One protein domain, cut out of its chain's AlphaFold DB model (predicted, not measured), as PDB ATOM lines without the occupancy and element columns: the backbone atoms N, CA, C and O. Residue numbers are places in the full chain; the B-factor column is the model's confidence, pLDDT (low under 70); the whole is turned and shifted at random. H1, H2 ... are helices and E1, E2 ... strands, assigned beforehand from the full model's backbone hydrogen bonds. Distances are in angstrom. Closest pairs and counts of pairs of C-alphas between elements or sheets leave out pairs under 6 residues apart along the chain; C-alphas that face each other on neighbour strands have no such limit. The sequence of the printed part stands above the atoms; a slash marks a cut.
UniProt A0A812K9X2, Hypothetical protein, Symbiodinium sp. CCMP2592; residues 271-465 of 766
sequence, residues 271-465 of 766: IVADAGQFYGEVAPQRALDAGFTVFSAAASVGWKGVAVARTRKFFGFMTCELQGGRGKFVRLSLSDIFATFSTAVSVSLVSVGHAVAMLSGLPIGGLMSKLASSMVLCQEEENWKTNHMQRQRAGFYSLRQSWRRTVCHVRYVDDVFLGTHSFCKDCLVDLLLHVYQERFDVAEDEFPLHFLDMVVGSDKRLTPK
ATOM      1  N   ILE A 271      65.671 188.885 -16.632       97.19
ATOM      2  CA  ILE A 271      64.451 189.607 -16.977       97.19
ATOM      3  C   ILE A 271      63.923 189.109 -18.321       97.19
ATOM      4  O   ILE A 271      64.690 188.644 -19.174       97.19
ATOM      5  N   VAL A 272      62.612 189.222 -18.492       97.06
ATOM      6  CA  VAL A 272      61.931 189.117 -19.783       97.06
ATOM      7  C   VAL A 272      61.310 190.473 -20.067       97.06
ATOM      8  O   VAL A 272      60.778 191.095 -19.148       97.06
ATOM      9  N   ALA A 273      61.411 190.935 -21.303       96.56
ATOM     10  CA  ALA A 273      60.827 192.191 -21.726       96.56
ATOM     11  C   ALA A 273      60.188 192.056 -23.110       96.56
ATOM     12  O   ALA A 273      60.673 191.269 -23.924       96.56
ATOM     13  N   ASP A 274      59.132 192.820 -23.355       94.69
ATOM     14  CA  ASP A 274      58.368 192.832 -24.602       94.69
ATOM     15  C   ASP A 274      58.385 194.237 -25.211       94.69
ATOM     16  O   ASP A 274      58.139 195.222 -24.515       94.69
ATOM     17  N   ALA A 275      58.690 194.350 -26.501       89.56
ATOM     18  CA  ALA A 275      58.553 195.604 -27.235       89.56
ATOM     19  C   ALA A 275      57.111 195.733 -27.742       89.56
ATOM     20  O   ALA A 275      56.817 195.524 -28.925       89.56
ATOM     21  N   GLY A 276      56.187 196.049 -26.831       80.56
ATOM     22  CA  GLY A 276      54.789 196.275 -27.174       80.56
ATOM     23  C   GLY A 276      54.661 197.274 -28.330       80.56
ATOM     24  O   GLY A 276      55.255 198.343 -28.310       80.56
ATOM     25  N   GLN A 277      53.888 196.926 -29.366       82.00
ATOM     26  CA  GLN A 277      53.657 197.763 -30.561       82.00
ATOM     27  C   GLN A 277      54.886 198.075 -31.442       82.00
ATOM     28  O   GLN A 277      54.781 198.918 -32.334       82.00
ATOM     29  N   PHE A 278      55.986 197.324 -31.311       87.38
ATOM     30  CA  PHE A 278      57.249 197.547 -32.032       87.38
ATOM     31  C   PHE A 278      57.116 197.894 -33.528       87.38
ATOM     32  O   PHE A 278      57.773 198.796 -34.042       87.38
ATOM     33  N   TYR A 279      56.234 197.197 -34.252       90.31
ATOM     34  CA  TYR A 279      56.024 197.420 -35.688       90.31
ATOM     35  C   TYR A 279      55.656 198.871 -36.028       90.31
ATOM     36  O   TYR A 279      56.111 199.391 -37.046       90.31
ATOM     37  N   GLY A 280      54.846 199.520 -35.187       90.31
ATOM     38  CA  GLY A 280      54.386 200.891 -35.403       90.31
ATOM     39  C   GLY A 280      55.466 201.947 -35.163       90.31
ATOM     40  O   GLY A 280      55.375 203.035 -35.731       90.31
ATOM     41  N   GLU A 281      56.491 201.621 -34.375       91.12
ATOM     42  CA  GLU A 281      57.592 202.528 -34.030       91.12
ATOM     43  C   GLU A 281      58.731 202.469 -35.060       91.12
ATOM     44  O   GLU A 281      59.423 203.460 -35.309       91.12
ATOM     45  N   VAL A 282      58.887 201.334 -35.750       93.56
ATOM     46  CA  VAL A 282      59.911 201.184 -36.789       93.56
ATOM     47  C   VAL A 282      59.521 201.947 -38.053       93.56
ATOM     48  O   VAL A 282      58.711 201.492 -38.861       93.56
ATOM     49  N   ALA A 283      60.176 203.083 -38.280       93.88
ATOM     50  CA  ALA A 283      60.077 203.804 -39.543       93.88
ATOM     51  C   ALA A 283      60.601 202.941 -40.717       93.88
ATOM     52  O   ALA A 283      61.691 202.361 -40.605       93.88
ATOM     53  N   PRO A 284      59.909 202.900 -41.877       95.12
ATOM     54  CA  PRO A 284      60.350 202.139 -43.049       95.12
ATOM     55  C   PRO A 284      61.796 202.431 -43.456       95.12
ATOM     56  O   PRO A 284      62.559 201.501 -43.697       95.12
ATOM     57  N   GLN A 285      62.206 203.705 -43.442       95.75
ATOM     58  CA  GLN A 285      63.569 204.106 -43.801       95.75
ATOM     59  C   GLN A 285      64.629 203.440 -42.916       95.75
ATOM     60  O   GLN A 285      65.611 202.910 -43.427       95.75
ATOM     61  N   ARG A 286      64.403 203.372 -41.600       95.81
ATOM     62  CA  ARG A 286      65.338 202.724 -40.670       95.81
ATOM     63  C   ARG A 286      65.456 201.226 -40.948       95.81
ATOM     64  O   ARG A 286      66.546 200.666 -40.854       95.81
ATOM     65  N   ALA A 287      64.366 200.579 -41.357       96.38
ATOM     66  CA  ALA A 287      64.415 199.193 -41.812       96.38
ATOM     67  C   ALA A 287      65.167 199.016 -43.142       96.38
ATOM     68  O   ALA A 287      65.853 198.006 -43.312       96.38
ATOM     69  N   LEU A 288      65.080 199.982 -44.063       97.06
ATOM     70  CA  LEU A 288      65.875 199.985 -45.295       97.06
ATOM     71  C   LEU A 288      67.366 200.134 -44.999       97.06
ATOM     72  O   LEU A 288      68.158 199.362 -45.536       97.06
ATOM     73  N   ASP A 289      67.743 201.048 -44.106       97.00
ATOM     74  CA  ASP A 289      69.138 201.281 -43.710       97.00
ATOM     75  C   ASP A 289      69.735 200.046 -43.006       97.00
ATOM     76  O   ASP A 289      70.863 199.616 -43.293       97.00
ATOM     77  N   ALA A 290      68.950 199.414 -42.126       96.81
ATOM     78  CA  ALA A 290      69.318 198.156 -41.483       96.81
ATOM     79  C   ALA A 290      69.466 197.019 -42.499       96.81
ATOM     80  O   ALA A 290      70.463 196.291 -42.487       96.81
ATOM     81  N   GLY A 291      68.509 196.895 -43.423       96.00
ATOM     82  CA  GLY A 291      68.579 195.951 -44.532       96.00
ATOM     83  C   GLY A 291      69.845 196.161 -45.357       96.00
ATOM     84  O   GLY A 291      70.623 195.224 -45.528       96.00
ATOM     85  N   PHE A 292      70.107 197.392 -45.794       96.75
ATOM     86  CA  PHE A 292      71.286 197.747 -46.579       96.75
ATOM     87  C   PHE A 292      72.579 197.326 -45.878       96.75
ATOM     88  O   PHE A 292      73.450 196.724 -46.505       96.75
ATOM     89  N   THR A 293      72.673 197.556 -44.566       95.69
ATOM     90  CA  THR A 293      73.817 197.132 -43.747       95.69
ATOM     91  C   THR A 293      73.994 195.612 -43.776       95.69
ATOM     92  O   THR A 293      75.102 195.124 -43.998       95.69
ATOM     93  N   VAL A 294      72.909 194.842 -43.626       93.38
ATOM     94  CA  VAL A 294      72.938 193.368 -43.670       93.38
ATOM     95  C   VAL A 294      73.357 192.851 -45.051       93.38
ATOM     96  O   VAL A 294      74.232 191.986 -45.147       93.38
ATOM     97  N   PHE A 295      72.771 193.376 -46.129       94.69
ATOM     98  CA  PHE A 295      73.115 192.967 -47.494       94.69
ATOM     99  C   PHE A 295      74.550 193.360 -47.867       94.69
ATOM    100  O   PHE A 295      75.267 192.555 -48.463       94.69
ATOM    101  N   SER A 296      75.003 194.545 -47.452       95.38
ATOM    102  CA  SER A 296      76.384 195.004 -47.637       95.38
ATOM    103  C   SER A 296      77.377 194.124 -46.883       95.38
ATOM    104  O   SER A 296      78.400 193.726 -47.440       95.38
ATOM    105  N   ALA A 297      77.057 193.742 -45.643       93.44
ATOM    106  CA  ALA A 297      77.877 192.815 -44.873       93.44
ATOM    107  C   ALA A 297      77.976 191.448 -45.569       93.44
ATOM    108  O   ALA A 297      79.075 190.913 -45.714       93.44
ATOM    109  N   ALA A 298      76.864 190.909 -46.080       94.38
ATOM    110  CA  ALA A 298      76.881 189.661 -46.842       94.38
ATOM    111  C   ALA A 298      77.758 189.771 -48.104       94.38
ATOM    112  O   ALA A 298      78.577 188.885 -48.357       94.38
ATOM    113  N   ALA A 299      77.637 190.875 -48.847       96.25
ATOM    114  CA  ALA A 299      78.452 191.140 -50.028       96.25
ATOM    115  C   ALA A 299      79.953 191.232 -49.694       96.25
ATOM    116  O   ALA A 299      80.774 190.659 -50.410       96.25
ATOM    117  N   SER A 300      80.315 191.869 -48.574       96.06
ATOM    118  CA  SER A 300      81.713 192.007 -48.132       96.06
ATOM    119  C   SER A 300      82.393 190.666 -47.815       96.06
ATOM    120  O   SER A 300      83.603 190.531 -47.970       96.06
ATOM    121  N   VAL A 301      81.612 189.648 -47.431       96.44
ATOM    122  CA  VAL A 301      82.088 188.274 -47.181       96.44
ATOM    123  C   VAL A 301      82.212 187.465 -48.488       96.44
ATOM    124  O   VAL A 301      82.672 186.327 -48.481       96.44
ATOM    125  N   GLY A 302      81.839 188.046 -49.631       96.56
ATOM    126  CA  GLY A 302      81.937 187.420 -50.953       96.56
ATOM    127  C   GLY A 302      80.654 186.738 -51.429       96.56
ATOM    128  O   GLY A 302      80.639 186.149 -52.514       96.56
ATOM    129  N   TRP A 303      79.559 186.829 -50.665       97.88
ATOM    130  CA  TRP A 303      78.264 186.334 -51.120       97.88
ATOM    131  C   TRP A 303      77.701 187.231 -52.218       97.88
ATOM    132  O   TRP A 303      77.710 188.452 -52.101       97.88
ATOM    133  N   LYS A 304      77.166 186.627 -53.283       96.44
ATOM    134  CA  LYS A 304      76.607 187.366 -54.428       96.44
ATOM    135  C   LYS A 304      75.088 187.276 -54.523       96.44
ATOM    136  O   LYS A 304      74.466 188.121 -55.163       96.44
ATOM    137  N   GLY A 305      74.475 186.276 -53.890       96.19
ATOM    138  CA  GLY A 305      73.028 186.093 -53.919       96.19
ATOM    139  C   GLY A 305      72.531 184.917 -53.091       96.19
ATOM    140  O   GLY A 305      73.255 184.362 -52.263       96.19
ATOM    141  N   VAL A 306      71.291 184.511 -53.360       94.94
ATOM    142  CA  VAL A 306      70.640 183.332 -52.777       94.94
ATOM    143  C   VAL A 306      70.166 182.410 -53.895       94.94
ATOM    144  O   VAL A 306      69.536 182.844 -54.857       94.94
ATOM    145  N   ALA A 307      70.445 181.117 -53.764       94.06
ATOM    146  CA  ALA A 307      69.896 180.071 -54.611       94.06
ATOM    147  C   ALA A 307      68.711 179.407 -53.899       94.06
ATOM    148  O   ALA A 307      68.870 178.817 -52.835       94.06
ATOM    149  N   VAL A 308      67.523 179.496 -54.489       92.19
ATOM    150  CA  VAL A 308      66.258 178.965 -53.976       92.19
ATOM    151  C   VAL A 308      65.817 177.782 -54.821       92.19
ATOM    152  O   VAL A 308      65.680 177.878 -56.039       92.19
ATOM    153  N   ALA A 309      65.557 176.647 -54.192       91.25
ATOM    154  CA  ALA A 309      65.125 175.454 -54.900       91.25
ATOM    155  C   ALA A 309      63.687 175.564 -55.411       91.25
ATOM    156  O   ALA A 309      62.768 175.918 -54.670       91.25
ATOM    157  N   ARG A 310      63.471 175.145 -56.658       87.00
ATOM    158  CA  ARG A 310      62.151 174.990 -57.280       87.00
ATOM    159  C   ARG A 310      61.511 173.677 -56.838       87.00
ATOM    160  O   ARG A 310      61.346 172.753 -57.630       87.00
ATOM    161  N   THR A 311      61.185 173.558 -55.557       86.19
ATOM    162  CA  THR A 311      60.421 172.407 -55.056       86.19
ATOM    163  C   THR A 311      59.134 172.865 -54.386       86.19
ATOM    164  O   THR A 311      58.968 174.042 -54.089       86.19
ATOM    165  N   ARG A 312      58.216 171.929 -54.099       83.81
ATOM    166  CA  ARG A 312      56.983 172.221 -53.341       83.81
ATOM    167  C   ARG A 312      57.248 172.837 -51.958       83.81
ATOM    168  O   ARG A 312      56.323 173.370 -51.356       83.81
ATOM    169  N   LYS A 313      58.472 172.722 -51.430       83.69
ATOM    170  CA  LYS A 313      58.922 173.422 -50.224       83.69
ATOM    171  C   LYS A 313      60.072 174.348 -50.597       83.69
ATOM    172  O   LYS A 313      61.086 173.887 -51.114       83.69
ATOM    173  N   PHE A 314      59.930 175.636 -50.327       81.00
ATOM    174  CA  PHE A 314      61.018 176.576 -50.561       81.00
ATOM    175  C   PHE A 314      62.161 176.290 -49.586       81.00
ATOM    176  O   PHE A 314      61.953 176.208 -48.377       81.00
ATOM    177  N   PHE A 315      63.362 176.110 -50.124       86.25
ATOM    178  CA  PHE A 315      64.602 176.111 -49.357       86.25
ATOM    179  C   PHE A 315      65.637 176.917 -50.132       86.25
ATOM    180  O   PHE A 315      65.729 176.786 -51.354       86.25
ATOM    181  N   GLY A 316      66.365 177.778 -49.426       89.19
ATOM    182  CA  GLY A 316      67.349 178.679 -50.010       89.19
ATOM    183  C   GLY A 316      68.691 178.591 -49.295       89.19
ATOM    184  O   GLY A 316      68.736 178.286 -48.105       89.19
ATOM    185  N   PHE A 317      69.771 178.848 -50.024       93.12
ATOM    186  CA  PHE A 317      71.129 178.946 -49.489       93.12
ATOM    187  C   PHE A 317      71.869 180.121 -50.126       93.12
ATOM    188  O   PHE A 317      71.608 180.481 -51.275       93.12
ATOM    189  N   MET A 318      72.791 180.717 -49.374       95.81
ATOM    190  CA  MET A 318      73.674 181.763 -49.889       95.81
ATOM    191  C   MET A 318      74.566 181.190 -51.001       95.81
ATOM    192  O   MET A 318      74.991 180.037 -50.925       95.81
ATOM    193  N   THR A 319      74.842 181.978 -52.041       94.12
ATOM    194  CA  THR A 319      75.686 181.568 -53.171       94.12
ATOM    195  C   THR A 319      76.694 182.653 -53.546       94.12
ATOM    196  O   THR A 319      76.371 183.844 -53.573       94.12
ATOM    197  N   CYS A 320      77.924 182.236 -53.851       95.06
ATOM    198  CA  CYS A 320      78.968 183.088 -54.436       95.06
ATOM    199  C   CYS A 320      78.906 183.103 -55.975       95.06
ATOM    200  O   CYS A 320      79.602 183.882 -56.626       95.06
ATOM    201  N   GLU A 321      78.060 182.254 -56.564       91.06
ATOM    202  CA  GLU A 321      77.875 182.108 -58.005       91.06
ATOM    203  C   GLU A 321      76.461 182.528 -58.407       91.06
ATOM    204  O   GLU A 321      75.467 181.996 -57.900       91.06
ATOM    205  N   LEU A 322      76.376 183.482 -59.337       87.50
ATOM    206  CA  LEU A 322      75.119 183.913 -59.958       87.50
ATOM    207  C   LEU A 322      74.896 183.269 -61.335       87.50
ATOM    208  O   LEU A 322      73.762 183.193 -61.802       87.50
ATOM    209  N   GLN A 323      75.961 182.764 -61.966       83.88
ATOM    210  CA  GLN A 323      75.896 182.085 -63.260       83.88
ATOM    211  C   GLN A 323      75.574 180.584 -63.086       83.88
ATOM    212  O   GLN A 323      75.784 180.014 -62.020       83.88
ATOM    213  N   GLY A 324      75.008 179.939 -64.116       66.00
ATOM    214  CA  GLY A 324      74.674 178.498 -64.092       66.00
ATOM    215  C   GLY A 324      73.205 178.152 -63.794       66.00
ATOM    216  O   GLY A 324      72.893 177.099 -63.234       66.00
ATOM    217  N   GLY A 325      72.267 179.037 -64.142       58.06
ATOM    218  CA  GLY A 325      70.825 178.918 -63.878       58.06
ATOM    219  C   GLY A 325      70.023 177.922 -64.731       58.06
ATOM    220  O   GLY A 325      68.860 178.198 -65.007       58.06
ATOM    221  N   ARG A 326      70.578 176.778 -65.154       53.03
ATOM    222  CA  ARG A 326      69.769 175.701 -65.762       53.03
ATOM    223  C   ARG A 326      69.642 174.539 -64.777       53.03
ATOM    224  O   ARG A 326      70.587 173.790 -64.570       53.03
ATOM    225  N   GLY A 327      68.481 174.421 -64.124       73.69
ATOM    226  CA  GLY A 327      68.182 173.313 -63.212       73.69
ATOM    227  C   GLY A 327      67.226 173.647 -62.060       73.69
ATOM    228  O   GLY A 327      66.439 174.588 -62.114       73.69
ATOM    229  N   LYS A 328      67.314 172.834 -60.998       83.75
ATOM    230  CA  LYS A 328      66.426 172.773 -59.816       83.75
ATOM    231  C   LYS A 328      66.400 174.037 -58.929       83.75
ATOM    232  O   LYS A 328      65.698 174.020 -57.922       83.75
ATOM    233  N   PHE A 329      67.123 175.110 -59.265       88.81
ATOM    234  CA  PHE A 329      67.299 176.294 -58.412       88.81
ATOM    235  C   PHE A 329      67.132 177.610 -59.189       88.81
ATOM    236  O   PHE A 329      67.679 177.764 -60.277       88.81
ATOM    237  N   VAL A 330      66.399 178.564 -58.608       91.12
ATOM    238  CA  VAL A 330      66.379 179.985 -58.988       91.12
ATOM    239  C   VAL A 330      67.483 180.685 -58.215       91.12
ATOM    240  O   VAL A 330      67.555 180.529 -57.004       91.12
ATOM    241  N   ARG A 331      68.335 181.455 -58.884       91.94
ATOM    242  CA  ARG A 331      69.351 182.275 -58.216       91.94
ATOM    243  C   ARG A 331      68.929 183.735 -58.302       91.94
ATOM    244  O   ARG A 331      68.600 184.190 -59.390       91.94
ATOM    245  N   LEU A 332      68.905 184.420 -57.165       93.94
ATOM    246  CA  LEU A 332      68.569 185.837 -57.037       93.94
ATOM    247  C   LEU A 332      69.799 186.572 -56.515       93.94
ATOM    248  O   LEU A 332      70.414 186.109 -55.551       93.94
ATOM    249  N   SER A 333      70.171 187.685 -57.144       96.38
ATOM    250  CA  SER A 333      71.289 188.500 -56.663       96.38
ATOM    251  C   SER A 333      70.925 189.209 -55.354       96.38
ATOM    252  O   SER A 333      69.747 189.428 -55.064       96.38
ATOM    253  N   LEU A 334      71.923 189.582 -54.544       96.19
ATOM    254  CA  LEU A 334      71.664 190.362 -53.324       96.19
ATOM    255  C   LEU A 334      70.988 191.705 -53.636       96.19
ATOM    256  O   LEU A 334      70.129 192.129 -52.867       96.19
ATOM    257  N   SER A 335      71.314 192.335 -54.772       95.94
ATOM    258  CA  SER A 335      70.666 193.574 -55.220       95.94
ATOM    259  C   SER A 335      69.187 193.372 -55.542       95.94
ATOM    260  O   SER A 335      68.369 194.173 -55.099       95.94
ATOM    261  N   ASP A 336      68.817 192.285 -56.227       94.31
ATOM    262  CA  ASP A 336      67.408 192.006 -56.552       94.31
ATOM    263  C   ASP A 336      66.593 191.717 -55.287       94.31
ATOM    264  O   ASP A 336      65.454 192.171 -55.135       94.31
ATOM    265  N   ILE A 337      67.187 190.972 -54.346       95.25
ATOM    266  CA  ILE A 337      66.557 190.664 -53.060       95.25
ATOM    267  C   ILE A 337      66.362 191.952 -52.256       95.25
ATOM    268  O   ILE A 337      65.275 192.167 -51.719       95.25
ATOM    269  N   PHE A 338      67.372 192.824 -52.198       96.31
ATOM    270  CA  PHE A 338      67.268 194.096 -51.492       96.31
ATOM    271  C   PHE A 338      66.264 195.049 -52.150       96.31
ATOM    272  O   PHE A 338      65.482 195.674 -51.438       96.31
ATOM    273  N   ALA A 339      66.208 195.123 -53.482       94.56
ATOM    274  CA  ALA A 339      65.205 195.918 -54.194       94.56
ATOM    275  C   ALA A 339      63.776 195.425 -53.898       94.56
ATOM    276  O   ALA A 339      62.873 196.221 -53.628       94.56
ATOM    277  N   THR A 340      63.582 194.101 -53.866       94.44
ATOM    278  CA  THR A 340      62.295 193.478 -53.514       94.44
ATOM    279  C   THR A 340      61.912 193.770 -52.063       94.44
ATOM    280  O   THR A 340      60.780 194.165 -51.787       94.44
ATOM    281  N   PHE A 341      62.859 193.617 -51.133       95.06
ATOM    282  CA  PHE A 341      62.679 193.978 -49.727       95.06
ATOM    283  C   PHE A 341      62.316 195.457 -49.578       95.06
ATOM    284  O   PHE A 341      61.343 195.777 -48.902       95.06
ATOM    285  N   SER A 342      63.039 196.339 -50.269       95.00
ATOM    286  CA  SER A 342      62.841 197.785 -50.184       95.00
ATOM    287  C   SER A 342      61.460 198.196 -50.665       95.00
ATOM    288  O   SER A 342      60.768 198.960 -49.997       95.00
ATOM    289  N   THR A 343      61.021 197.613 -51.781       93.25
ATOM    290  CA  THR A 343      59.670 197.823 -52.306       93.25
ATOM    291  C   THR A 343      58.624 197.358 -51.297       93.25
ATOM    292  O   THR A 343      57.721 198.116 -50.968       93.25
ATOM    293  N   ALA A 344      58.764 196.145 -50.749       94.00
ATOM    294  CA  ALA A 344      57.798 195.585 -49.805       94.00
ATOM    295  C   ALA A 344      57.709 196.367 -48.483       94.00
ATOM    296  O   ALA A 344      56.625 196.484 -47.920       94.00
ATOM    297  N   VAL A 345      58.832 196.894 -47.990       93.75
ATOM    298  CA  VAL A 345      58.905 197.701 -46.761       93.75
ATOM    299  C   VAL A 345      58.373 199.117 -46.969       93.75
ATOM    300  O   VAL A 345      57.798 199.689 -46.048       93.75
ATOM    301  N   SER A 346      58.508 199.666 -48.177       90.69
ATOM    302  CA  SER A 346      58.001 201.003 -48.517       90.69
ATOM    303  C   SER A 346      56.473 201.057 -48.636       90.69
ATOM    304  O   SER A 346      55.896 202.142 -48.663       90.69
ATOM    305  N   VAL A 347      55.793 199.906 -48.705       89.75
ATOM    306  CA  VAL A 347      54.325 199.852 -48.709       89.75
ATOM    307  C   VAL A 347      53.804 200.039 -47.282       89.75
ATOM    308  O   VAL A 347      53.604 199.077 -46.543       89.75
ATOM    309  N   SER A 348      53.557 201.294 -46.911       88.00
ATOM    310  CA  SER A 348      52.932 201.693 -45.640       88.00
ATOM    311  C   SER A 348      51.460 202.100 -45.787       88.00
ATOM    312  O   SER A 348      50.843 202.569 -44.831       88.00
ATOM    313  N   LEU A 349      50.882 201.930 -46.979       88.06
ATOM    314  CA  LEU A 349      49.482 202.246 -47.245       88.06
ATOM    315  C   LEU A 349      48.572 201.112 -46.769       88.06
ATOM    316  O   LEU A 349      48.764 199.951 -47.131       88.06
ATOM    317  N   VAL A 350      47.543 201.463 -46.002       89.56
ATOM    318  CA  VAL A 350      46.481 200.556 -45.564       89.56
ATOM    319  C   VAL A 350      45.124 201.108 -45.978       89.56
ATOM    320  O   VAL A 350      44.908 202.318 -45.974       89.56
ATOM    321  N   SER A 351      44.205 200.217 -46.342       92.12
ATOM    322  CA  SER A 351      42.824 200.588 -46.655       92.12
ATOM    323  C   SER A 351      41.903 200.211 -45.501       92.12
ATOM    324  O   SER A 351      41.934 199.074 -45.028       92.12
ATOM    325  N   VAL A 352      41.073 201.158 -45.064       92.44
ATOM    326  CA  VAL A 352      40.004 200.955 -44.079       92.44
ATOM    327  C   VAL A 352      38.690 201.385 -44.730       92.44
ATOM    328  O   VAL A 352      38.374 202.570 -44.829       92.44
ATOM    329  N   GLY A 353      37.932 200.408 -45.233       93.31
ATOM    330  CA  GLY A 353      36.755 200.674 -46.062       93.31
ATOM    331  C   GLY A 353      37.147 201.333 -47.388       93.31
ATOM    332  O   GLY A 353      37.814 200.713 -48.212       93.31
ATOM    333  N   HIS A 354      36.728 202.585 -47.587       92.88
ATOM    334  CA  HIS A 354      37.065 203.389 -48.771       92.88
ATOM    335  C   HIS A 354      38.212 204.381 -48.532       92.88
ATOM    336  O   HIS A 354      38.646 205.047 -49.470       92.88
ATOM    337  N   ALA A 355      38.692 204.504 -47.293       92.00
ATOM    338  CA  ALA A 355      39.783 205.401 -46.956       92.00
ATOM    339  C   ALA A 355      41.127 204.683 -47.104       92.00
ATOM    340  O   ALA A 355      41.292 203.564 -46.618       92.00
ATOM    341  N   VAL A 356      42.100 205.349 -47.726       93.19
ATOM    342  CA  VAL A 356      43.499 204.912 -47.744       93.19
ATOM    343  C   VAL A 356      44.280 205.796 -46.782       93.19
ATOM    344  O   VAL A 356      44.282 207.017 -46.925       93.19
ATOM    345  N   ALA A 357      44.931 205.178 -45.804       91.00
ATOM    346  CA  ALA A 357      45.783 205.846 -44.833       91.00
ATOM    347  C   ALA A 357      47.235 205.394 -45.007       91.00
ATOM    348  O   ALA A 357      47.504 204.258 -45.398       91.00
ATOM    349  N   MET A 358      48.171 206.287 -44.698       91.69
ATOM    350  CA  MET A 358      49.597 205.980 -44.652       91.69
ATOM    351  C   MET A 358      50.016 205.795 -43.198       91.69
ATOM    352  O   MET A 358      49.768 206.668 -42.368       91.69
ATOM    353  N   LEU A 359      50.635 204.662 -42.889       91.94
ATOM    354  CA  LEU A 359      51.198 204.403 -41.570       91.94
ATOM    355  C   LEU A 359      52.570 205.069 -41.433       91.94
ATOM    356  O   LEU A 359      53.353 205.100 -42.381       91.94
ATOM    357  N   SER A 360      52.870 205.567 -40.232       90.56
ATOM    358  CA  SER A 360      54.191 206.099 -39.873       90.56
ATOM    359  C   SER A 360      55.246 205.001 -39.693       90.56
ATOM    360  O   SER A 360      56.429 205.242 -39.927       90.56
ATOM    361  N   GLY A 361      54.812 203.804 -39.293       94.00
ATOM    362  CA  GLY A 361      55.652 202.626 -39.098       94.00
ATOM    363  C   GLY A 361      55.330 201.483 -40.057       94.00
ATOM    364  O   GLY A 361      54.617 201.642 -41.053       94.00
ATOM    365  N   LEU A 362      55.844 200.298 -39.741       94.19
ATOM    366  CA  LEU A 362      55.591 199.086 -40.510       94.19
ATOM    367  C   LEU A 362      54.182 198.534 -40.215       94.19
ATOM    368  O   LEU A 362      53.817 198.356 -39.052       94.19
ATOM    369  N   PRO A 363      53.384 198.172 -41.238       92.88
ATOM    370  CA  PRO A 363      52.073 197.566 -41.018       92.88
ATOM    371  C   PRO A 363      52.192 196.197 -40.343       92.88
ATOM    372  O   PRO A 363      52.933 195.325 -40.814       92.88
ATOM    373  N   ILE A 364      51.400 195.953 -39.294       90.06
ATOM    374  CA  ILE A 364      51.232 194.612 -38.717       90.06
ATOM    375  C   ILE A 364      50.581 193.709 -39.773       90.06
ATOM    376  O   ILE A 364      49.545 194.042 -40.342       90.06
ATOM    377  N   GLY A 365      51.212 192.568 -40.065       88.31
ATOM    378  CA  GLY A 365      50.790 191.674 -41.151       88.31
ATOM    379  C   GLY A 365      51.280 192.078 -42.548       88.31
ATOM    380  O   GLY A 365      50.982 191.377 -43.513       88.31
ATOM    381  N   GLY A 366      52.060 193.158 -42.674       90.38
ATOM    382  CA  GLY A 366      52.719 193.513 -43.932       90.38
ATOM    383  C   GLY A 366      53.693 192.431 -44.408       90.38
ATOM    384  O   GLY A 366      54.294 191.720 -43.599       90.38
ATOM    385  N   LEU A 367      53.872 192.327 -45.734       89.38
ATOM    386  CA  LEU A 367      54.620 191.246 -46.398       89.38
ATOM    387  C   LEU A 367      55.990 190.962 -45.767       89.38
ATOM    388  O   LEU A 367      56.363 189.800 -45.615       89.38
ATOM    389  N   MET A 368      56.732 192.017 -45.418       93.31
ATOM    390  CA  MET A 368      58.094 191.921 -44.880       93.31
ATOM    391  C   MET A 368      58.260 192.586 -43.511       93.31
ATOM    392  O   MET A 368      59.377 192.623 -43.000       93.31
ATOM    393  N   SER A 369      57.182 193.052 -42.874       93.38
ATOM    394  CA  SER A 369      57.261 193.856 -41.646       93.38
ATOM    395  C   SER A 369      57.998 193.144 -40.512       93.38
ATOM    396  O   SER A 369      58.824 193.755 -39.842       93.38
ATOM    397  N   LYS A 370      57.784 191.830 -40.337       92.81
ATOM    398  CA  LYS A 370      58.493 191.014 -39.330       92.81
ATOM    399  C   LYS A 370      59.994 190.932 -39.593       92.81
ATOM    400  O   LYS A 370      60.794 191.002 -38.659       92.81
ATOM    401  N   LEU A 371      60.374 190.758 -40.857       93.06
ATOM    402  CA  LEU A 371      61.776 190.673 -41.251       93.06
ATOM    403  C   LEU A 371      62.459 192.034 -41.096       93.06
ATOM    404  O   LEU A 371      63.521 192.104 -40.493       93.06
ATOM    405  N   ALA A 372      61.817 193.092 -41.586       95.12
ATOM    406  CA  ALA A 372      62.267 194.476 -41.494       95.12
ATOM    407  C   ALA A 372      62.497 194.908 -40.038       95.12
ATOM    408  O   ALA A 372      63.601 195.302 -39.673       95.12
ATOM    409  N   SER A 373      61.493 194.691 -39.192       93.81
ATOM    410  CA  SER A 373      61.558 194.864 -37.737       93.81
ATOM    411  C   SER A 373      62.743 194.110 -37.122       93.81
ATOM    412  O   SER A 373      63.555 194.664 -36.383       93.81
ATOM    413  N   SER A 374      62.902 192.836 -37.487       94.00
ATOM    414  CA  SER A 374      63.995 192.010 -36.973       94.00
ATOM    415  C   SER A 374      65.375 192.478 -37.438       94.00
ATOM    416  O   SER A 374      66.327 192.308 -36.684       94.00
ATOM    417  N   MET A 375      65.503 193.037 -38.647       94.88
ATOM    418  CA  MET A 375      66.766 193.578 -39.164       94.88
ATOM    419  C   MET A 375      67.218 194.803 -38.373       94.88
ATOM    420  O   MET A 375      68.395 194.872 -38.026       94.88
ATOM    421  N   VAL A 376      66.294 195.709 -38.036       95.94
ATOM    422  CA  VAL A 376      66.585 196.883 -37.196       95.94
ATOM    423  C   VAL A 376      67.123 196.446 -35.836       95.94
ATOM    424  O   VAL A 376      68.244 196.802 -35.479       95.94
ATOM    425  N   LEU A 377      66.398 195.574 -35.129       94.69
ATOM    426  CA  LEU A 377      66.834 195.066 -33.822       94.69
ATOM    427  C   LEU A 377      68.163 194.302 -33.908       94.69
ATOM    428  O   LEU A 377      69.022 194.442 -33.041       94.69
ATOM    429  N   CYS A 378      68.370 193.506 -34.962       94.19
ATOM    430  CA  CYS A 378      69.645 192.821 -35.186       94.19
ATOM    431  C   CYS A 378      70.806 193.805 -35.362       94.19
ATOM    432  O   CYS A 378      71.893 193.552 -34.841       94.19
ATOM    433  N   GLN A 379      70.599 194.900 -36.096       95.06
ATOM    434  CA  GLN A 379      71.622 195.922 -36.297       95.06
ATOM    435  C   GLN A 379      71.960 196.626 -34.979       95.06
ATOM    436  O   GLN A 379      73.134 196.792 -34.665       95.06
ATOM    437  N   GLU A 380      70.957 196.989 -34.183       95.50
ATOM    438  CA  GLU A 380      71.143 197.604 -32.865       95.50
ATOM    439  C   GLU A 380      71.915 196.700 -31.904       95.50
ATOM    440  O   GLU A 380      72.907 197.108 -31.295       95.50
ATOM    441  N   GLU A 381      71.539 195.424 -31.845       95.62
ATOM    442  CA  GLU A 381      72.268 194.435 -31.064       95.62
ATOM    443  C   GLU A 381      73.705 194.244 -31.542       95.62
ATOM    444  O   GLU A 381      74.598 194.029 -30.719       95.62
ATOM    445  N   GLU A 382      73.945 194.248 -32.854       93.62
ATOM    446  CA  GLU A 382      75.286 194.085 -33.412       93.62
ATOM    447  C   GLU A 382      76.152 195.316 -33.139       93.62
ATOM    448  O   GLU A 382      77.300 195.173 -32.710       93.62
ATOM    449  N   ASN A 383      75.585 196.516 -33.266       94.56
ATOM    450  CA  ASN A 383      76.218 197.766 -32.858       94.56
ATOM    451  C   ASN A 383      76.591 197.709 -31.373       94.56
ATOM    452  O   ASN A 383      77.748 197.940 -31.017       94.56
ATOM    453  N   TRP A 384      75.666 197.283 -30.507       95.56
ATOM    454  CA  TRP A 384      75.956 197.098 -29.089       95.56
ATOM    455  C   TRP A 384      77.038 196.048 -28.842       95.56
ATOM    456  O   TRP A 384      77.896 196.260 -27.989       95.56
ATOM    457  N   LYS A 385      77.030 194.912 -29.557       92.75
ATOM    458  CA  LYS A 385      78.003 193.809 -29.408       92.75
ATOM    459  C   LYS A 385      79.409 194.211 -29.859       92.75
ATOM    460  O   LYS A 385      80.384 193.823 -29.210       92.75
ATOM    461  N   THR A 386      79.534 195.006 -30.915       91.50
ATOM    462  CA  THR A 386      80.822 195.390 -31.519       91.50
ATOM    463  C   THR A 386      81.399 196.679 -30.929       91.50
ATOM    464  O   THR A 386      82.614 196.789 -30.768       91.50
ATOM    465  N   ASN A 387      80.560 197.615 -30.479       94.50
ATOM    466  CA  ASN A 387      81.008 198.904 -29.956       94.50
ATOM    467  C   ASN A 387      81.428 198.835 -28.475       94.50
ATOM    468  O   ASN A 387      80.661 199.116 -27.551       94.50
ATOM    469  N   HIS A 388      82.688 198.465 -28.235       92.81
ATOM    470  CA  HIS A 388      83.257 198.386 -26.884       92.81
ATOM    471  C   HIS A 388      83.210 199.722 -26.127       92.81
ATOM    472  O   HIS A 388      82.960 199.720 -24.921       92.81
ATOM    473  N   MET A 389      83.402 200.847 -26.826       94.25
ATOM    474  CA  MET A 389      83.401 202.185 -26.226       94.25
ATOM    475  C   MET A 389      82.018 202.572 -25.706       94.25
ATOM    476  O   MET A 389      81.909 203.107 -24.605       94.25
ATOM    477  N   GLN A 390      80.959 202.260 -26.458       94.88
ATOM    478  CA  GLN A 390      79.580 202.477 -26.016       94.88
ATOM    479  C   GLN A 390      79.287 201.694 -24.731       94.88
ATOM    480  O   GLN A 390      78.790 202.264 -23.761       94.88
ATOM    481  N   ARG A 391      79.691 200.418 -24.670       94.62
ATOM    482  CA  ARG A 391      79.519 199.595 -23.461       94.62
ATOM    483  C   ARG A 391      80.326 200.111 -22.279       94.62
ATOM    484  O   ARG A 391      79.855 200.036 -21.150       94.62
ATOM    485  N   GLN A 392      81.533 200.621 -22.522       92.25
ATOM    486  CA  GLN A 392      82.374 201.185 -21.470       92.25
ATOM    487  C   GLN A 392      81.755 202.451 -20.888       92.25
ATOM    488  O   GLN A 392      81.648 202.552 -19.670       92.25
ATOM    489  N   ARG A 393      81.278 203.364 -21.741       93.75
ATOM    490  CA  ARG A 393      80.568 204.579 -21.311       93.75
ATOM    491  C   ARG A 393      79.294 204.258 -20.528       93.75
ATOM    492  O   ARG A 393      79.012 204.924 -19.544       93.75
ATOM    493  N   ALA A 394      78.571 203.212 -20.926       94.00
ATOM    494  CA  ALA A 394      77.360 202.759 -20.243       94.00
ATOM    495  C   ALA A 394      77.625 201.905 -18.978       94.00
ATOM    496  O   ALA A 394      76.678 201.491 -18.310       94.00
ATOM    497  N   GLY A 395      78.887 201.602 -18.642       92.75
ATOM    498  CA  GLY A 395      79.246 200.795 -17.464       92.75
ATOM    499  C   GLY A 395      79.015 199.281 -17.608       92.75
ATOM    500  O   GLY A 395      79.000 198.559 -16.616       92.75
ATOM    501  N   PHE A 396      78.847 198.769 -18.831       92.69
ATOM    502  CA  PHE A 396      78.653 197.339 -19.130       92.69
ATOM    503  C   PHE A 396      79.895 196.658 -19.717       92.69
ATOM    504  O   PHE A 396      79.824 195.552 -20.264       92.69
ATOM    505  N   TYR A 397      81.048 197.315 -19.647       88.00
ATOM    506  CA  TYR A 397      82.295 196.780 -20.171       88.00
ATOM    507  C   TYR A 397      83.066 195.997 -19.109       88.00
ATOM    508  O   TYR A 397      83.288 196.464 -17.995       88.00
ATOM    509  N   SER A 398      83.526 194.805 -19.486       83.44
ATOM    510  CA  SER A 398      84.430 193.986 -18.683       83.44
ATOM    511  C   SER A 398      85.713 193.738 -19.463       83.44
ATOM    512  O   SER A 398      85.679 193.176 -20.556       83.44
ATOM    513  N   LEU A 399      86.859 194.095 -18.874       78.62
ATOM    514  CA  LEU A 399      88.181 193.784 -19.433       78.62
ATOM    515  C   LEU A 399      88.442 192.271 -19.503       78.62
ATOM    516  O   LEU A 399      89.240 191.806 -20.310       78.62
ATOM    517  N   ARG A 400      87.791 191.493 -18.629       80.00
ATOM    518  CA  ARG A 400      88.089 190.064 -18.434       80.00
ATOM    519  C   ARG A 400      87.181 189.136 -19.234       80.00
ATOM    520  O   ARG A 400      87.504 187.957 -19.379       80.00
ATOM    521  N   GLN A 401      86.026 189.613 -19.699       83.44
ATOM    522  CA  GLN A 401      85.003 188.763 -20.307       83.44
ATOM    523  C   GLN A 401      84.363 189.428 -21.523       83.44
ATOM    524  O   GLN A 401      84.035 190.610 -21.514       83.44
ATOM    525  N   SER A 402      84.135 188.637 -22.574       88.62
ATOM    526  CA  SER A 402      83.354 189.086 -23.723       88.62
ATOM    527  C   SER A 402      81.875 189.245 -23.357       88.62
ATOM    528  O   SER A 402      81.365 188.575 -22.453       88.62
ATOM    529  N   TRP A 403      81.159 190.090 -24.106       89.88
ATOM    530  CA  TRP A 403      79.728 190.342 -23.900       89.88
ATOM    531  C   TRP A 403      78.905 189.046 -23.824       89.88
ATOM    532  O   TRP A 403      78.170 188.831 -22.865       89.88
ATOM    533  N   ARG A 404      79.143 188.117 -24.763       87.62
ATOM    534  CA  ARG A 404      78.464 186.807 -24.845       87.62
ATOM    535  C   ARG A 404      78.666 185.907 -23.620       87.62
ATOM    536  O   ARG A 404      77.928 184.946 -23.449       87.62
ATOM    537  N   ARG A 405      79.692 186.163 -22.803       87.56
ATOM    538  CA  ARG A 405      79.940 185.446 -21.539       87.56
ATOM    539  C   ARG A 405      79.391 186.184 -20.322       87.56
ATOM    540  O   ARG A 405      79.290 185.582 -19.261       87.56
ATOM    541  N   THR A 406      79.066 187.462 -20.484       90.69
ATOM    542  CA  THR A 406      78.613 188.333 -19.399       90.69
ATOM    543  C   THR A 406      77.091 188.308 -19.289       90.69
ATOM    544  O   THR A 406      76.558 188.186 -18.187       90.69
ATOM    545  N   VAL A 407      76.385 188.380 -20.421       94.19
ATOM    546  CA  VAL A 407      74.917 188.372 -20.477       94.19
ATOM    547  C   VAL A 407      74.456 187.342 -21.504       94.19
ATOM    548  O   VAL A 407      74.882 187.357 -22.659       94.19
ATOM    549  N   CYS A 408      73.588 186.430 -21.072       94.88
ATOM    550  CA  CYS A 408      72.776 185.611 -21.957       94.88
ATOM    551  C   CYS A 408      71.686 186.514 -22.526       94.88
ATOM    552  O   CYS A 408      70.789 186.915 -21.794       94.88
ATOM    553  N   HIS A 409      71.819 186.873 -23.798       95.25
ATOM    554  CA  HIS A 409      70.885 187.740 -24.500       95.25
ATOM    555  C   HIS A 409      70.230 186.935 -25.621       95.25
ATOM    556  O   HIS A 409      70.909 186.525 -26.566       95.25
ATOM    557  N   VAL A 410      68.935 186.665 -25.476       94.94
ATOM    558  CA  VAL A 410      68.125 185.919 -26.440       94.94
ATOM    559  C   VAL A 410      66.937 186.783 -26.823       94.94
ATOM    560  O   VAL A 410      66.250 187.284 -25.946       94.94
ATOM    561  N   ARG A 411      66.679 186.923 -28.122       94.50
ATOM    562  CA  ARG A 411      65.511 187.636 -28.634       94.50
ATOM    563  C   ARG A 411      64.719 186.753 -29.583       94.50
ATOM    564  O   ARG A 411      65.301 186.041 -30.406       94.50
ATOM    565  N   TYR A 412      63.402 186.835 -29.493       92.00
ATOM    566  CA  TYR A 412      62.473 186.307 -30.471       92.00
ATOM    567  C   TYR A 412      61.542 187.421 -30.931       92.00
ATOM    568  O   TYR A 412      60.549 187.705 -30.285       92.00
ATOM    569  N   VAL A 413      61.855 188.021 -32.082       88.00
ATOM    570  CA  VAL A 413      61.085 189.152 -32.624       88.00
ATOM    571  C   VAL A 413      61.066 190.317 -31.624       88.00
ATOM    572  O   VAL A 413      62.094 190.980 -31.516       88.00
ATOM    573  N   ASP A 414      59.962 190.533 -30.927       90.94
ATOM    574  CA  ASP A 414      59.662 191.559 -29.927       90.94
ATOM    575  C   ASP A 414      59.904 191.090 -28.481       90.94
ATOM    576  O   ASP A 414      60.145 191.924 -27.614       90.94
ATOM    577  N   ASP A 415      59.980 189.781 -28.225       94.50
ATOM    578  CA  ASP A 415      60.319 189.242 -26.905       94.50
ATOM    579  C   ASP A 415      61.842 189.193 -26.687       94.50
ATOM    580  O   ASP A 415      62.580 188.549 -27.444       94.50
ATOM    581  N   VAL A 416      62.330 189.764 -25.588       96.25
ATOM    582  CA  VAL A 416      63.736 189.707 -25.157       96.25
ATOM    583  C   VAL A 416      63.865 189.010 -23.805       96.25
ATOM    584  O   VAL A 416      63.164 189.304 -22.845       96.25
ATOM    585  N   PHE A 417      64.831 188.102 -23.711       96.75
ATOM    586  CA  PHE A 417      65.307 187.507 -22.470       96.75
ATOM    587  C   PHE A 417      66.758 187.915 -22.216       96.75
ATOM    588  O   PHE A 417      67.650 187.679 -23.045       96.75
ATOM    589  N   LEU A 418      67.006 188.468 -21.029       96.81
ATOM    590  CA  LEU A 418      68.338 188.798 -20.534       96.81
ATOM    591  C   LEU A 418      68.598 188.042 -19.236       96.81
ATOM    592  O   LEU A 418      67.854 188.187 -18.277       96.81
ATOM    593  N   GLY A 419      69.683 187.272 -19.171       95.25
ATOM    594  CA  GLY A 419      70.101 186.559 -17.963       95.25
ATOM    595  C   GLY A 419      71.583 186.748 -17.673       95.25
ATOM    596  O   GLY A 419      72.417 186.677 -18.575       95.25
ATOM    597  N   THR A 420      71.959 186.975 -16.418       93.62
ATOM    598  CA  THR A 420      73.353 187.248 -16.056       93.62
ATOM    599  C   THR A 420      73.709 186.821 -14.634       93.62
ATOM    600  O   THR A 420      72.881 186.734 -13.730       93.62
ATOM    601  N   HIS A 421      75.004 186.588 -14.444       91.00
ATOM    602  CA  HIS A 421      75.650 186.470 -13.141       91.00
ATOM    603  C   HIS A 421      76.344 187.755 -12.700       91.00
ATOM    604  O   HIS A 421      76.836 187.824 -11.577       91.00
ATOM    605  N   SER A 422      76.407 188.756 -13.571       90.81
ATOM    606  CA  SER A 422      77.228 189.943 -13.372       90.81
ATOM    607  C   SER A 422      76.390 191.126 -12.910       90.81
ATOM    608  O   SER A 422      76.789 191.797 -11.969       90.81
ATOM    609  N   PHE A 423      75.209 191.346 -13.483       92.94
ATOM    610  CA  PHE A 423      74.403 192.543 -13.216       92.94
ATOM    611  C   PHE A 423      73.169 192.270 -12.343       92.94
ATOM    612  O   PHE A 423      72.676 191.142 -12.303       92.94
ATOM    613  N   CYS A 424      72.702 193.283 -11.604       93.75
ATOM    614  CA  CYS A 424      71.412 193.251 -10.904       93.75
ATOM    615  C   CYS A 424      70.242 193.506 -11.875       93.75
ATOM    616  O   CYS A 424      70.474 193.801 -13.049       93.75
ATOM    617  N   LYS A 425      68.997 193.408 -11.380       94.50
ATOM    618  CA  LYS A 425      67.774 193.563 -12.190       94.50
ATOM    619  C   LYS A 425      67.722 194.947 -12.834       94.50
ATOM    620  O   LYS A 425      67.648 195.024 -14.053       94.50
ATOM    621  N   ASP A 426      67.911 196.008 -12.056       94.94
ATOM    622  CA  ASP A 426      67.864 197.392 -12.555       94.94
ATOM    623  C   ASP A 426      68.917 197.661 -13.632       94.94
ATOM    624  O   ASP A 426      68.643 198.298 -14.642       94.94
ATOM    625  N   CYS A 427      70.121 197.099 -13.471       96.06
ATOM    626  CA  CYS A 427      71.139 197.182 -14.512       96.06
ATOM    627  C   CYS A 427      70.734 196.438 -15.790       96.06
ATOM    628  O   CYS A 427      71.152 196.848 -16.864       96.06
ATOM    629  N   LEU A 428      69.978 195.340 -15.709       95.75
ATOM    630  CA  LEU A 428      69.459 194.672 -16.906       95.75
ATOM    631  C   LEU A 428      68.320 195.456 -17.561       95.75
ATOM    632  O   LEU A 428      68.230 195.452 -18.782       95.75
ATOM    633  N   VAL A 429      67.473 196.127 -16.780       96.31
ATOM    634  CA  VAL A 429      66.415 196.998 -17.316       96.31
ATOM    635  C   VAL A 429      67.044 198.163 -18.075       96.31
ATOM    636  O   VAL A 429      66.751 198.392 -19.242       96.31
ATOM    637  N   ASP A 430      67.996 198.841 -17.446       96.00
ATOM    638  CA  ASP A 430      68.689 199.986 -18.029       96.00
ATOM    639  C   ASP A 430      69.596 199.593 -19.212       96.00
ATOM    640  O   ASP A 430      69.817 200.363 -20.142       96.00
ATOM    641  N   LEU A 431      70.073 198.344 -19.244       96.06
ATOM    642  CA  LEU A 431      70.754 197.794 -20.415       96.06
ATOM    643  C   LEU A 431      69.870 197.845 -21.669       96.06
ATOM    644  O   LEU A 431      70.395 198.136 -22.741       96.06
ATOM    645  N   LEU A 432      68.565 197.570 -21.557       96.94
ATOM    646  CA  LEU A 432      67.659 197.584 -22.712       96.94
ATOM    647  C   LEU A 432      67.651 198.959 -23.389       96.94
ATOM    648  O   LEU A 432      67.767 199.016 -24.608       96.94
ATOM    649  N   LEU A 433      67.664 200.042 -22.603       95.69
ATOM    650  CA  LEU A 433      67.690 201.431 -23.087       95.69
ATOM    651  C   LEU A 433      68.983 201.807 -23.827       95.69
ATOM    652  O   LEU A 433      69.024 202.776 -24.580       95.69
ATOM    653  N   HIS A 434      70.069 201.073 -23.584       96.44
ATOM    654  CA  HIS A 434      71.341 201.291 -24.267       96.44
ATOM    655  C   HIS A 434      71.517 200.427 -25.514       96.44
ATOM    656  O   HIS A 434      72.304 200.788 -26.395       96.44
ATOM    657  N   VAL A 435      70.854 199.269 -25.551       96.75
ATOM    658  CA  VAL A 435      70.900 198.347 -26.687       96.75
ATOM    659  C   VAL A 435      69.899 198.770 -27.749       96.75
ATOM    660  O   VAL A 435      70.267 198.816 -28.918       96.75
ATOM    661  N   TYR A 436      68.671 199.075 -27.341       95.94
ATOM    662  CA  TYR A 436      67.537 199.305 -28.222       95.94
ATOM    663  C   TYR A 436      67.101 200.764 -28.174       95.94
ATOM    664  O   TYR A 436      67.119 201.390 -27.116       95.94
ATOM    665  N   GLN A 437      66.712 201.306 -29.328       94.12
ATOM    666  CA  GLN A 437      66.087 202.631 -29.368       94.12
ATOM    667  C   GLN A 437      64.630 202.579 -28.901       94.12
ATOM    668  O   GLN A 437      64.162 203.535 -28.284       94.12
ATOM    669  N   GLU A 438      63.943 201.463 -29.163       91.31
ATOM    670  CA  GLU A 438      62.560 201.272 -28.726       91.31
ATOM    671  C   GLU A 438      62.469 200.856 -27.265       91.31
ATOM    672  O   GLU A 438      63.392 200.272 -26.684       91.31
ATOM    673  N   ARG A 439      61.316 201.157 -26.668       91.56
ATOM    674  CA  ARG A 439      61.043 200.823 -25.276       91.56
ATOM    675  C   ARG A 439      60.596 199.374 -25.162       91.56
ATOM    676  O   ARG A 439      59.771 198.893 -25.928       91.56
ATOM    677  N   PHE A 440      61.156 198.699 -24.170       94.81
ATOM    678  CA  PHE A 440      60.790 197.342 -23.803       94.81
ATOM    679  C   PHE A 440      60.118 197.368 -22.435       94.81
ATOM    680  O   PHE A 440      60.709 197.839 -21.459       94.81
ATOM    681  N   ASP A 441      58.912 196.823 -22.366       94.94
ATOM    682  CA  ASP A 441      58.163 196.655 -21.134       94.94
ATOM    683  C   ASP A 441      58.660 195.398 -20.421       94.94
ATOM    684  O   ASP A 441      58.553 194.277 -20.921       94.94
ATOM    685  N   VAL A 442      59.269 195.585 -19.252       96.19
ATOM    686  CA  VAL A 442      59.865 194.491 -18.480       96.19
ATOM    687  C   VAL A 442      58.794 193.819 -17.629       96.19
ATOM    688  O   VAL A 442      58.084 194.485 -16.880       96.19
ATOM    689  N   ALA A 443      58.716 192.490 -17.695       94.06
ATOM    690  CA  ALA A 443      57.809 191.714 -16.859       94.06
ATOM    691  C   ALA A 443      58.112 191.921 -15.362       94.06
ATOM    692  O   ALA A 443      59.274 191.927 -14.937       94.06
ATOM    693  N   GLU A 444      57.064 192.070 -14.547       88.56
ATOM    694  CA  GLU A 444      57.205 192.352 -13.111       88.56
ATOM    695  C   GLU A 444      57.840 191.180 -12.338       88.56
ATOM    696  O   GLU A 444      58.641 191.402 -11.422       88.56
ATOM    697  N   ASP A 445      57.548 189.941 -12.750       81.38
ATOM    698  CA  ASP A 445      57.950 188.703 -12.073       81.38
ATOM    699  C   ASP A 445      59.479 188.555 -11.915       81.38
ATOM    700  O   ASP A 445      60.255 188.841 -12.826       81.38
ATOM    701  N   GLU A 446      59.941 188.056 -10.759       79.00
ATOM    702  CA  GLU A 446      61.358 187.696 -10.560       79.00
ATOM    703  C   GLU A 446      61.657 186.262 -11.007       79.00
ATOM    704  O   GLU A 446      62.571 186.045 -11.794       79.00
ATOM    705  N   PHE A 447      60.892 185.282 -10.520       86.81
ATOM    706  CA  PHE A 447      60.910 183.890 -10.972       86.81
ATOM    707  C   PHE A 447      59.602 183.191 -10.555       86.81
ATOM    708  O   PHE A 447      59.097 183.460  -9.466       86.81
ATOM    709  N   PRO A 448      59.104 182.218 -11.338       92.00
ATOM    710  CA  PRO A 448      59.642 181.769 -12.619       92.00
ATOM    711  C   PRO A 448      59.383 182.776 -13.752       92.00
ATOM    712  O   PRO A 448      58.317 183.371 -13.817       92.00
ATOM    713  N   LEU A 449      60.343 182.936 -14.668       94.25
ATOM    714  CA  LEU A 449      60.187 183.840 -15.812       94.25
ATOM    715  C   LEU A 449      59.582 183.101 -16.999       94.25
ATOM    716  O   LEU A 449      60.043 182.018 -17.369       94.25
ATOM    717  N   HIS A 450      58.581 183.702 -17.628       93.75
ATOM    718  CA  HIS A 450      57.940 183.163 -18.821       93.75
ATOM    719  C   HIS A 450      58.544 183.799 -20.071       93.75
ATOM    720  O   HIS A 450      58.401 184.993 -20.277       93.75
ATOM    721  N   PHE A 451      59.195 182.996 -20.912       94.44
ATOM    722  CA  PHE A 451      59.726 183.437 -22.200       94.44
ATOM    723  C   PHE A 451      59.190 182.511 -23.290       94.44
ATOM    724  O   PHE A 451      59.584 181.343 -23.366       94.44
ATOM    725  N   LEU A 452      58.267 183.013 -24.113       92.38
ATOM    726  CA  LEU A 452      57.533 182.220 -25.104       92.38
ATOM    727  C   LEU A 452      56.843 180.993 -24.459       92.38
ATOM    728  O   LEU A 452      56.134 181.091 -23.454       92.38
ATOM    729  N   ASP A 453      57.078 179.806 -25.023       91.50
ATOM    730  CA  ASP A 453      56.615 178.512 -24.515       91.50
ATOM    731  C   ASP A 453      57.556 177.908 -23.454       91.50
ATOM    732  O   ASP A 453      57.442 176.724 -23.132       91.50
ATOM    733  N   MET A 454      58.485 178.688 -22.894       92.81
ATOM    734  CA  MET A 454      59.442 178.241 -21.884       92.81
ATOM    735  C   MET A 454      59.252 178.982 -20.558       92.81
ATOM    736  O   MET A 454      58.790 180.118 -20.491       92.81
ATOM    737  N   VAL A 455      59.628 178.302 -19.484       93.25
ATOM    738  CA  VAL A 455      59.616 178.778 -18.105       93.25
ATOM    739  C   VAL A 455      61.023 178.614 -17.559       93.25
ATOM    740  O   VAL A 455      61.546 177.496 -17.501       93.25
ATOM    741  N   VAL A 456      61.637 179.726 -17.180       92.50
ATOM    742  CA  VAL A 456      62.957 179.770 -16.559       92.50
ATOM    743  C   VAL A 456      62.762 179.736 -15.049       92.50
ATOM    744  O   VAL A 456      62.196 180.661 -14.470       92.50
ATOM    745  N   GLY A 457      63.204 178.658 -14.406       90.38
ATOM    746  CA  GLY A 457      63.221 178.550 -12.950       90.38
ATOM    747  C   GLY A 457      64.362 179.352 -12.321       90.38
ATOM    748  O   GLY A 457      65.370 179.643 -12.970       90.38
ATOM    749  N   SER A 458      64.244 179.641 -11.023       84.69
ATOM    750  CA  SER A 458      65.308 180.273 -10.223       84.69
ATOM    751  C   SER A 458      66.591 179.428 -10.153       84.69
ATOM    752  O   SER A 458      67.690 179.946  -9.966       84.69
ATOM    753  N   ASP A 459      66.479 178.117 -10.385       82.38
ATOM    754  CA  ASP A 459      67.590 177.173 -10.525       82.38
ATOM    755  C   ASP A 459      68.218 177.157 -11.934       82.38
ATOM    756  O   ASP A 459      69.074 176.314 -12.224       82.38
ATOM    757  N   LYS A 460      67.820 178.102 -12.799       85.69
ATOM    758  CA  LYS A 460      68.220 178.246 -14.209       85.69
ATOM    759  C   LYS A 460      67.736 177.111 -15.107       85.69
ATOM    760  O   LYS A 460      68.222 176.973 -16.233       85.69
ATOM    761  N   ARG A 461      66.819 176.260 -14.639       86.19
ATOM    762  CA  ARG A 461      66.258 175.217 -15.495       86.19
ATOM    763  C   ARG A 461      65.215 175.815 -16.416       86.19
ATOM    764  O   ARG A 461      64.292 176.499 -15.988       86.19
ATOM    765  N   LEU A 462      65.374 175.500 -17.692       86.88
ATOM    766  CA  LEU A 462      64.385 175.748 -18.723       86.88
ATOM    767  C   LEU A 462      63.404 174.580 -18.733       86.88
ATOM    768  O   LEU A 462      63.790 173.440 -18.988       86.88
ATOM    769  N   THR A 463      62.140 174.866 -18.452       91.12
ATOM    770  CA  THR A 463      61.052 173.890 -18.542       91.12
ATOM    771  C   THR A 463      60.000 174.386 -19.527       91.12
ATOM    772  O   THR A 463      59.778 175.590 -19.603       91.12
ATOM    773  N   PRO A 464      59.354 173.514 -20.314       89.50
ATOM    774  CA  PRO A 464      58.248 173.941 -21.163       89.50
ATOM    775  C   PRO A 464      57.106 174.523 -20.319       89.50
ATOM    776  O   PRO A 464      56.767 173.975 -19.263       89.50
ATOM    777  N   LYS A 465      56.479 175.603 -20.792       89.50
ATOM    778  CA  LYS A 465      55.277 176.184 -20.187       89.50
ATOM    779  C   LYS A 465      54.181 175.132 -20.189       89.50
ATOM    780  O   LYS A 465      53.751 174.653 -21.239       89.50
TER     781      LYS A 465
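What this domain is: This is residues 271 to 465 of the 766 residues of the protein "Hypothetical protein" of Symbiodinium sp. CCMP2592 (UniProt A0A812K9X2). Two lobes stand side by side, joined by the long helix H4: in one, the antiparallel helices H2 and H3 have the small sheet E3, E2, E4 at one end and the hairpin E5 and E6 at the other, with residues 351 to 356 sticking out; in the other, the sheet E1, E8, E7 is covered on one face by H7. The small sheet E9, E10, E11 is attached to this second lobe, with E9 near E1 and E8, while H5 and H6 lie beyond the last residues of H4. The printed part has 195 residues, with seven named helices and eleven named strands in the order E1 H1 H2 E2 E3 E4 H3 E5 E6 H4 H5 H6 E7 E8 H7 E9 E10 E11; the sheets are antiparallel, and the class is mixed, helices and strands. It is only just loose, close to compact, with a radius of gyration of the C-alphas of 19.9 A and spans of 56 by 49 by 37 A.

Where its parts are: E1 is residues 271 to 274, with C-alpha 271 at (64.451, 189.607, -16.977). H1 is residues 278 to 281, and H2, residues 284 to 300, is 24.2 A long. The strands E2, residues 305 to 309, E3, residues 316 to 319, and E4, residues 329 to 333, come next. H3, residues 334 to 346, is 18.0 A long. E5 is residues 349 to 352 and E6 is residues 355 to 358. H4, residues 369 to 386, is 25.7 A long and has its first C-alpha at (57.261, 193.856, -41.646). H5 is residues 388 to 393, and H6 is residues 403 to 406. E7, residues 407 to 412, is 16.1 A long, and E8, residues 415 to 420, is 17.1 A. H7, residues 425 to 435, is 15.6 A long. E9 is residues 449 to 451, E10 is residues 454 to 456, and E11 is residues 462 to 464, with C-alpha 464 at (58.248, 173.941, -21.163).

How they stand to each other: H4 is the hub, touching three helices. With residues 372 to 379 alone it touches H2 at a steep tilt of 61 degrees, the same way; their closest C-alphas, of Ala 287 and Ala 372, are 5.2 A apart. With residues 380 to 384 alone it touches H7, about perpendicular at 74 degrees, the closest C-alphas being Trp 384 and Val 435 at 5.7 A. It touches H1 with residues 369 to 373 alone, closest at the C-alphas of Tyr 279 and Ser 373, 6.4 A. H2 and H3 touch at a shallow tilt of 9 degrees, opposite ways, with the C-alphas of Pro 284 and Val 345 closest at 6.0 A. H3 only grazes the sheet E3, E2, E4 with residues 334 to 339. There N 307 and O 317 are 2.8 A apart in the hairpin E2 and E3, and N 308 and O 330 are 2.7 A apart between E2 and E4, both within hydrogen-bond range. In the hairpin E5 and E6, N 350 and O 357 are 2.9 A apart. H7 makes two layers, a helix on one face of a sheet, with E1, E8, E7: its height over the sheet is 9.3 A, and it lies over E8, slantwise to the strands at 52 degrees on the local plane. N 271 and O 418 are 2.8 A apart between E1 and E8, and N 410 and O 417 are 2.9 A apart in the hairpin E7 and E8. E9, E10 and E11 form a meander, each strand the antiparallel neighbour of the one before, with N 451 and O 454 at 2.9 A and N 455 and O 463 at 2.7 A. The closest C-alphas of E1 and E9, Val 272 and Phe 451, are 6.6 A apart. H5 and H7 are near each other, with 5 pairs of C-alphas within 10 A, and H6 is close to H4 but not clearly touching, the C-alphas of Lys 385 and Trp 403 being 6.7 A apart. Every O i to N i+4 pair is within hydrogen-bond range in H2, H3, H4 and H5, against 4 of 7 in H7; H1 and H6 are too short for such a pair.

The domain as a whole: The two C-alphas farthest apart, those of His 354 and Arg 400, are 60.8 A apart. The printed part has no cut. The link from H7 to E9 is long, with 13 residues, and its residues 441 to 442 pair antiparallel with residues 273 to 274 of E1. The mean pLDDT of the printed part is 91.7, and residues 324 to 326 are under 70.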